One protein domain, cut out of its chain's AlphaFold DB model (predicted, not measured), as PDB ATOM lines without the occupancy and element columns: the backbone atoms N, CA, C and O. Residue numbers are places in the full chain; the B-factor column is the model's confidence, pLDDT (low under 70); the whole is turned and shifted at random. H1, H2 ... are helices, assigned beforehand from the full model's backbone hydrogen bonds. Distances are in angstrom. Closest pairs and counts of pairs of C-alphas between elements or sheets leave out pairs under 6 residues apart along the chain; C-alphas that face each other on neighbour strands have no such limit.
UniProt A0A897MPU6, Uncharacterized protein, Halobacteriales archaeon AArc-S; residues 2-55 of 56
ATOM      1  N   ILE A   2     184.971 172.277 271.039       61.72
ATOM      2  CA  ILE A   2     184.804 172.847 269.679       61.72
ATOM      3  C   ILE A   2     184.543 171.784 268.596       61.72
ATOM      4  O   ILE A   2     183.620 171.944 267.807       61.72
ATOM      5  N   GLU A   3     185.243 170.644 268.616       64.94
ATOM      6  CA  GLU A   3     184.994 169.564 267.641       64.94
ATOM      7  C   GLU A   3     183.560 169.017 267.663       64.94
ATOM      8  O   GLU A   3     183.053 168.572 266.636       64.94
ATOM      9  N   ARG A   4     182.888 169.037 268.823       67.00
ATOM     10  CA  ARG A   4     181.496 168.574 268.935       67.00
ATOM     11  C   ARG A   4     180.533 169.572 268.302       67.00
ATOM     12  O   ARG A   4     179.573 169.146 267.674       67.00
ATOM     13  N   VAL A   5     180.823 170.869 268.421       72.25
ATOM     14  CA  VAL A   5     180.042 171.939 267.785       72.25
ATOM     15  C   VAL A   5     180.206 171.880 266.269       72.25
ATOM     16  O   VAL A   5     179.207 171.882 265.558       72.25
ATOM     17  N   SER A   6     181.434 171.714 265.765       73.31
ATOM     18  CA  SER A   6     181.678 171.565 264.324       73.31
ATOM     19  C   SER A   6     181.020 170.307 263.753       73.31
ATOM     20  O   SER A   6     180.388 170.370 262.705       73.31
ATOM     21  N   LYS A   7     181.091 169.167 264.456       76.31
ATOM     22  CA  LYS A   7     180.404 167.930 264.046       76.31
ATOM     23  C   LYS A   7     178.882 168.071 264.085       76.31
ATOM     24  O   LYS A   7     178.220 167.585 263.177       76.31
ATOM     25  N   ALA A   8     178.329 168.751 265.089       81.81
ATOM     26  CA  ALA A   8     176.897 169.027 265.165       81.81
ATOM     27  C   ALA A   8     176.437 169.967 264.043       81.81
ATOM     28  O   ALA A   8     175.395 169.724 263.447       81.81
ATOM     29  N   ALA A   9     177.226 170.989 263.706       85.31
ATOM     30  CA  ALA A   9     176.947 171.890 262.591       85.31
ATOM     31  C   ALA A   9     177.003 171.160 261.242       85.31
ATOM     32  O   ALA A   9     176.092 171.303 260.433       85.31
ATOM     33  N   LEU A  10     178.021 170.321 261.019       85.56
ATOM     34  CA  LEU A  10     178.121 169.478 259.823       85.56
ATOM     35  C   LEU A  10     176.957 168.491 259.725       85.56
ATOM     36  O   LEU A  10     176.387 168.306 258.654       85.56
ATOM     37  N   PHE A  11     176.570 167.887 260.849       87.25
ATOM     38  CA  PHE A  11     175.418 166.999 260.904       87.25
ATOM     39  C   PHE A  11     174.119 167.749 260.610       87.25
ATOM     40  O   PHE A  11     173.326 167.288 259.800       87.25
ATOM     41  N   ALA A  12     173.917 168.926 261.202       88.06
ATOM     42  CA  ALA A  12     172.763 169.769 260.925       88.06
ATOM     43  C   ALA A  12     172.716 170.186 259.452       88.06
ATOM     44  O   ALA A  12     171.649 170.138 258.858       88.06
ATOM     45  N   LEU A  13     173.856 170.515 258.839       90.25
ATOM     46  CA  LEU A  13     173.940 170.865 257.422       90.25
ATOM     47  C   LEU A  13     173.598 169.670 256.518       90.25
ATOM     48  O   LEU A  13     172.867 169.819 255.538       90.25
ATOM     49  N   TYR A  14     174.073 168.475 256.875       89.62
ATOM     50  CA  TYR A  14     173.736 167.231 256.185       89.62
ATOM     51  C   TYR A  14     172.240 166.912 256.297       89.62
ATOM     52  O   TYR A  14     171.572 166.703 255.285       89.62
ATOM     53  N   GLN A  15     171.693 166.948 257.513       89.69
ATOM     54  CA  GLN A  15     170.265 166.747 257.757       89.69
ATOM     55  C   GLN A  15     169.429 167.807 257.040       89.69
ATOM     56  O   GLN A  15     168.426 167.472 256.422       89.69
ATOM     57  N   PHE A  16     169.866 169.067 257.048       90.62
ATOM     58  CA  PHE A  16     169.195 170.154 256.348       90.62
ATOM     59  C   PHE A  16     169.183 169.920 254.841       90.62
ATOM     60  O   PHE A  16     168.143 170.086 254.222       90.62
ATOM     61  N   THR A  17     170.292 169.462 254.259       91.69
ATOM     62  CA  THR A  17     170.367 169.109 252.831       91.69
ATOM     63  C   THR A  17     169.394 167.982 252.486       91.69
ATOM     64  O   THR A  17     168.671 168.077 251.494       91.69
ATOM     65  N   ILE A  18     169.320 166.941 253.320       91.06
ATOM     66  CA  ILE A  18     168.389 165.825 253.116       91.06
ATOM     67  C   ILE A  18     166.936 166.276 253.256       91.06
ATOM     68  O   ILE A  18     166.124 166.002 252.375       91.06
ATOM     69  N   VAL A  19     166.603 166.994 254.328       94.25
ATOM     70  CA  VAL A  19     165.255 167.526 254.552       94.25
ATOM     71  C   VAL A  19     164.865 168.458 253.413       94.25
ATOM     72  O   VAL A  19     163.762 168.342 252.890       94.25
ATOM     73  N   LEU A  20     165.777 169.326 252.974       91.25
ATOM     74  CA  LEU A  20     165.558 170.226 251.852       91.25
ATOM     75  C   LEU A  20     165.254 169.437 250.578       91.25
ATOM     76  O   LEU A  20     164.259 169.737 249.929       91.25
ATOM     77  N   GLY A  21     166.028 168.397 250.255       87.56
ATOM     78  CA  GLY A  21     165.778 167.524 249.102       87.56
ATOM     79  C   GLY A  21     164.426 166.804 249.165       87.56
ATOM     80  O   GLY A  21     163.702 166.762 248.170       87.56
ATOM     81  N   ILE A  22     164.045 166.293 250.339       91.25
ATOM     82  CA  ILE A  22     162.751 165.626 250.550       91.25
ATOM     83  C   ILE A  22     161.596 166.618 250.429       91.25
ATOM     84  O   ILE A  22     160.577 166.276 249.843       91.25
ATOM     85  N   VAL A  23     161.744 167.833 250.961       91.00
ATOM     86  CA  VAL A  23     160.715 168.884 250.954       91.00
ATOM     87  C   VAL A  23     160.633 169.593 249.598       91.00
ATOM     88  O   VAL A  23     159.557 170.039 249.216       91.00
ATOM     89  N   LEU A  24     161.713 169.629 248.815       87.06
ATOM     90  CA  LEU A  24     161.748 170.191 247.459       87.06
ATOM     91  C   LEU A  24     160.726 169.532 246.528       87.06
ATOM     92  O   LEU A  24     160.065 170.228 245.763       87.06
ATOM     93  N   MET A  25     160.551 168.211 246.618       83.88
ATOM     94  CA  MET A  25     159.586 167.470 245.799       83.88
ATOM     95  C   MET A  25     158.121 167.871 246.078       83.88
ATOM     96  O   MET A  25     157.449 168.326 245.147       83.88
ATOM     97  N   PRO A  26     157.600 167.803 247.320       81.50
ATOM     98  CA  PRO A  26     156.264 168.280 247.631       81.50
ATOM     99  C   PRO A  26     156.145 169.793 247.462       81.50
ATOM    100  O   PRO A  26     155.091 170.224 247.026       81.50
ATOM    101  N   VAL A  27     157.185 170.597 247.719       82.19
ATOM    102  CA  VAL A  27     157.167 172.048 247.448       82.19
ATOM    103  C   VAL A  27     156.992 172.333 245.960       82.19
ATOM    104  O   VAL A  27     156.201 173.200 245.606       82.19
ATOM    105  N   ALA A  28     157.665 171.598 245.074       77.25
ATOM    106  CA  ALA A  28     157.486 171.740 243.632       77.25
ATOM    107  C   ALA A  28     156.048 171.395 243.211       77.25
ATOM    108  O   ALA A  28     155.425 172.135 242.447       77.25
ATOM    109  N   VAL A  29     155.496 170.310 243.764       79.19
ATOM    110  CA  VAL A  29     154.118 169.875 243.493       79.19
ATOM    111  C   VAL A  29     153.089 170.838 244.087       79.19
ATOM    112  O   VAL A  29     152.088 171.132 243.434       79.19
ATOM    113  N   THR A  30     153.295 171.349 245.304       76.94
ATOM    114  CA  THR A  30     152.381 172.311 245.931       76.94
ATOM    115  C   THR A  30     152.442 173.638 245.205       76.94
ATOM    116  O   THR A  30     151.381 174.107 244.823       76.94
ATOM    117  N   LEU A  31     153.618 174.184 244.877       71.81
ATOM    118  CA  LEU A  31     153.717 175.384 244.036       71.81
ATOM    119  C   LEU A  31     152.973 175.201 242.710       71.81
ATOM    120  O   LEU A  31     152.222 176.087 242.323       71.81
ATOM    121  N   GLN A  32     153.114 174.050 242.048       67.88
ATOM    122  CA  GLN A  32     152.385 173.730 240.815       67.88
ATOM    123  C   GLN A  32     150.866 173.609 241.002       67.88
ATOM    124  O   GLN A  32     150.116 173.838 240.054       67.88
ATOM    125  N   ARG A  33     150.397 173.228 242.192       66.56
ATOM    126  CA  ARG A  33     148.966 173.078 242.493       66.56
ATOM    127  C   ARG A  33     148.322 174.360 243.017       66.56
ATOM    128  O   ARG A  33     147.201 174.658 242.624       66.56
ATOM    129  N   THR A  34     148.985 175.106 243.901       64.44
ATOM    130  CA  THR A  34     148.464 176.361 244.473       64.44
ATOM    131  C   THR A  34     148.542 177.493 243.455       64.44
ATOM    132  O   THR A  34     147.631 178.311 243.360       64.44
ATOM    133  N   VAL A  35     149.595 177.507 242.635       61.47
ATOM    134  CA  VAL A  35     149.679 178.334 241.435       61.47
ATOM    135  C   VAL A  35     149.180 177.452 240.297       61.47
ATOM    136  O   VAL A  35     149.958 176.718 239.712       61.47
ATOM    137  N   GLY A  36     147.878 177.461 239.992       53.19
ATOM    138  CA  GLY A  36     147.229 176.599 238.978       53.19
ATOM    139  C   GLY A  36     147.743 176.718 237.524       53.19
ATOM    140  O   GLY A  36     147.073 176.305 236.581       53.19
ATOM    141  N   ARG A  37     148.925 177.297 237.318       57.09
ATOM    142  CA  ARG A  37     149.784 177.211 236.139       57.09
ATOM    143  C   ARG A  37     151.167 176.849 236.661       57.09
ATOM    144  O   ARG A  37     151.684 177.585 237.496       57.09
ATOM    145  N   ALA A  38     151.733 175.743 236.170       58.84
ATOM    146  CA  ALA A  38     153.069 175.278 236.534       58.84
ATOM    147  C   ALA A  38     154.019 176.472 236.735       58.84
ATOM    148  O   ALA A  38     154.087 177.314 235.830       58.84
ATOM    149  N   PRO A  39     154.682 176.600 237.905       57.88
ATOM    150  CA  PRO A  39     155.567 177.722 238.166       57.88
ATOM    151  C   PRO A  39     156.536 177.786 236.988       57.88
ATOM    152  O   PRO A  39     157.172 176.771 236.690       57.88
ATOM    153  N   PRO A  40     156.605 178.913 236.255       64.06
ATOM    154  CA  PRO A  40     157.468 179.027 235.095       64.06
ATOM    155  C   PRO A  40     158.903 179.181 235.602       64.06
ATOM    156  O   PRO A  40     159.503 180.247 235.503       64.06
ATOM    157  N   LEU A  41     159.436 178.104 236.184       66.31
ATOM    158  CA  LEU A  41     160.802 177.972 236.674       66.31
ATOM    159  C   LEU A  41     161.770 178.360 235.564       66.31
ATOM    160  O   LEU A  41     162.692 179.123 235.809       66.31
ATOM    161  N   HIS A  42     161.464 177.966 234.326       62.69
ATOM    162  CA  HIS A  42     162.201 178.388 233.140       62.69
ATOM    163  C   HIS A  42     162.281 179.916 232.990       62.69
ATOM    164  O   HIS A  42     163.352 180.450 232.744       62.69
ATOM    165  N   ARG A  43     161.187 180.643 233.244       67.06
ATOM    166  CA  ARG A  43     161.138 182.109 233.124       67.06
ATOM    167  C   ARG A  43     161.871 182.818 234.260       67.06
ATOM    168  O   ARG A  43     162.398 183.909 234.071       67.06
ATOM    169  N   ILE A  44     161.866 182.226 235.455       71.62
ATOM    170  CA  ILE A  44     162.628 182.744 236.598       71.62
ATOM    171  C   ILE A  44     164.121 182.533 236.345       71.62
ATOM    172  O   ILE A  44     164.890 183.469 236.532       71.62
ATOM    173  N   ILE A  45     164.508 181.350 235.860       73.69
ATOM    174  CA  ILE A  45     165.891 181.026 235.494       73.69
ATOM    175  C   ILE A  45     166.373 181.954 234.375       73.69
ATOM    176  O   ILE A  45     167.373 182.628 234.582       73.69
ATOM    177  N   GLU A  46     165.617 182.116 233.282       74.38
ATOM    178  CA  GLU A  46     165.952 183.074 232.214       74.38
ATOM    179  C   GLU A  46     166.107 184.506 232.745       74.38
ATOM    180  O   GLU A  46     166.960 185.261 232.286       74.38
ATOM    181  N   ARG A  47     165.278 184.926 233.709       74.88
ATOM    182  CA  ARG A  47     165.370 186.276 234.280       74.88
ATOM    183  C   ARG A  47     166.619 186.453 235.139       74.88
ATOM    184  O   ARG A  47     167.229 187.520 235.106       74.88
ATOM    185  N   VAL A  48     166.974 185.435 235.915       80.19
ATOM    186  CA  VAL A  48     168.192 185.424 236.732       80.19
ATOM    187  C   VAL A  48     169.426 185.392 235.836       80.19
ATOM    188  O   VAL A  48     170.325 186.199 236.038       80.19
ATOM    189  N   GLU A  49     169.426 184.546 234.809       75.75
ATOM    190  CA  GLU A  49     170.496 184.428 233.816       75.75
ATOM    191  C   GLU A  49     170.730 185.755 233.093       75.75
ATOM    192  O   GLU A  49     171.837 186.277 233.141       75.75
ATOM    193  N   ARG A  50     169.676 186.407 232.582       76.94
ATOM    194  CA  ARG A  50     169.800 187.746 231.974       76.94
ATOM    195  C   ARG A  50     170.349 188.803 232.927       76.94
ATOM    196  O   ARG A  50     171.022 189.725 232.491       76.94
ATOM    197  N   THR A  51     170.019 188.721 234.214       78.38
ATOM    198  CA  THR A  51     170.519 189.686 235.207       78.38
ATOM    199  C   THR A  51     171.993 189.427 235.518       78.38
ATOM    200  O   THR A  51     172.757 190.371 235.694       78.38
ATOM    201  N   TYR A  52     172.399 188.158 235.552       76.56
ATOM    202  CA  TYR A  52     173.788 187.753 235.723       76.56
ATOM    203  C   TYR A  52     174.639 188.156 234.514       76.56
ATOM    204  O   TYR A  52     175.659 188.813 234.690       76.56
ATOM    205  N   GLU A  53     174.173 187.865 233.297       75.00
ATOM    206  CA  GLU A  53     174.818 188.295 232.050       75.00
ATOM    207  C   GLU A  53     174.883 189.820 231.909       75.00
ATOM    208  O   GLU A  53     175.849 190.331 231.368       75.00
ATOM    209  N   ALA A  54     173.889 190.562 232.408       77.44
ATOM    210  CA  ALA A  54     173.906 192.027 232.380       77.44
ATOM    211  C   ALA A  54     174.826 192.663 233.438       77.44
ATOM    212  O   ALA A  54     175.074 193.867 233.382       77.44
ATOM    213  N   THR A  55     175.268 191.887 234.432       67.56
ATOM    214  CA  THR A  55     176.165 192.359 235.501       67.56
ATOM    215  C   THR A  55     177.623 191.940 235.256       67.56
ATOM    216  O   THR A  55     178.519 192.527 235.862       67.56
TER     217      THR A  55
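AT A GLANCE: This is residues 2 to 55 of the 56 residues of an uncharacterized protein of Halobacteriales archaeon AArc-S (UniProt A0A897MPU6). The model is an open V with unequal arms: the long helix H1 and the shorter H2 are joined at the corner by residues 35 to 40, and most of each arm sticks out free. The printed part has 54 residues with two named helices, H1 then H2, no named strand, and is all helix. It is extended, with a radius of gyration of the C-alphas of 17.1 A, and flat, spanning 46 by 34 by 10 A.

IN THESE COORDINATES: Find C-alpha 2 at (184.804, 172.847, 269.679); from there H1, residues 2 to 34, runs 44.4 A, with a kink of 36 degrees near residue 24. H2, residues 41 to 53, runs 18.0 A to C-alpha 53 at (174.818, 188.295, 232.050).

HOW THE PARTS SIT: H1 and H2 are apart, with no C-alpha of the one within 8 A of the other. Residues 2 to 27 and 42 to 55 stand free. Every O i to N i+4 pair is within hydrogen-bond range in H2, and 27 of 29 in H1.

THE WHOLE: The C-alphas farthest apart, Ile 2 and Arg 37, are 48.7 A apart. The printed part has no cut, and the link from H1 to H2 is short. Look for pLDDT under 70 at residues 2 to 4, 32 to 43 and 55.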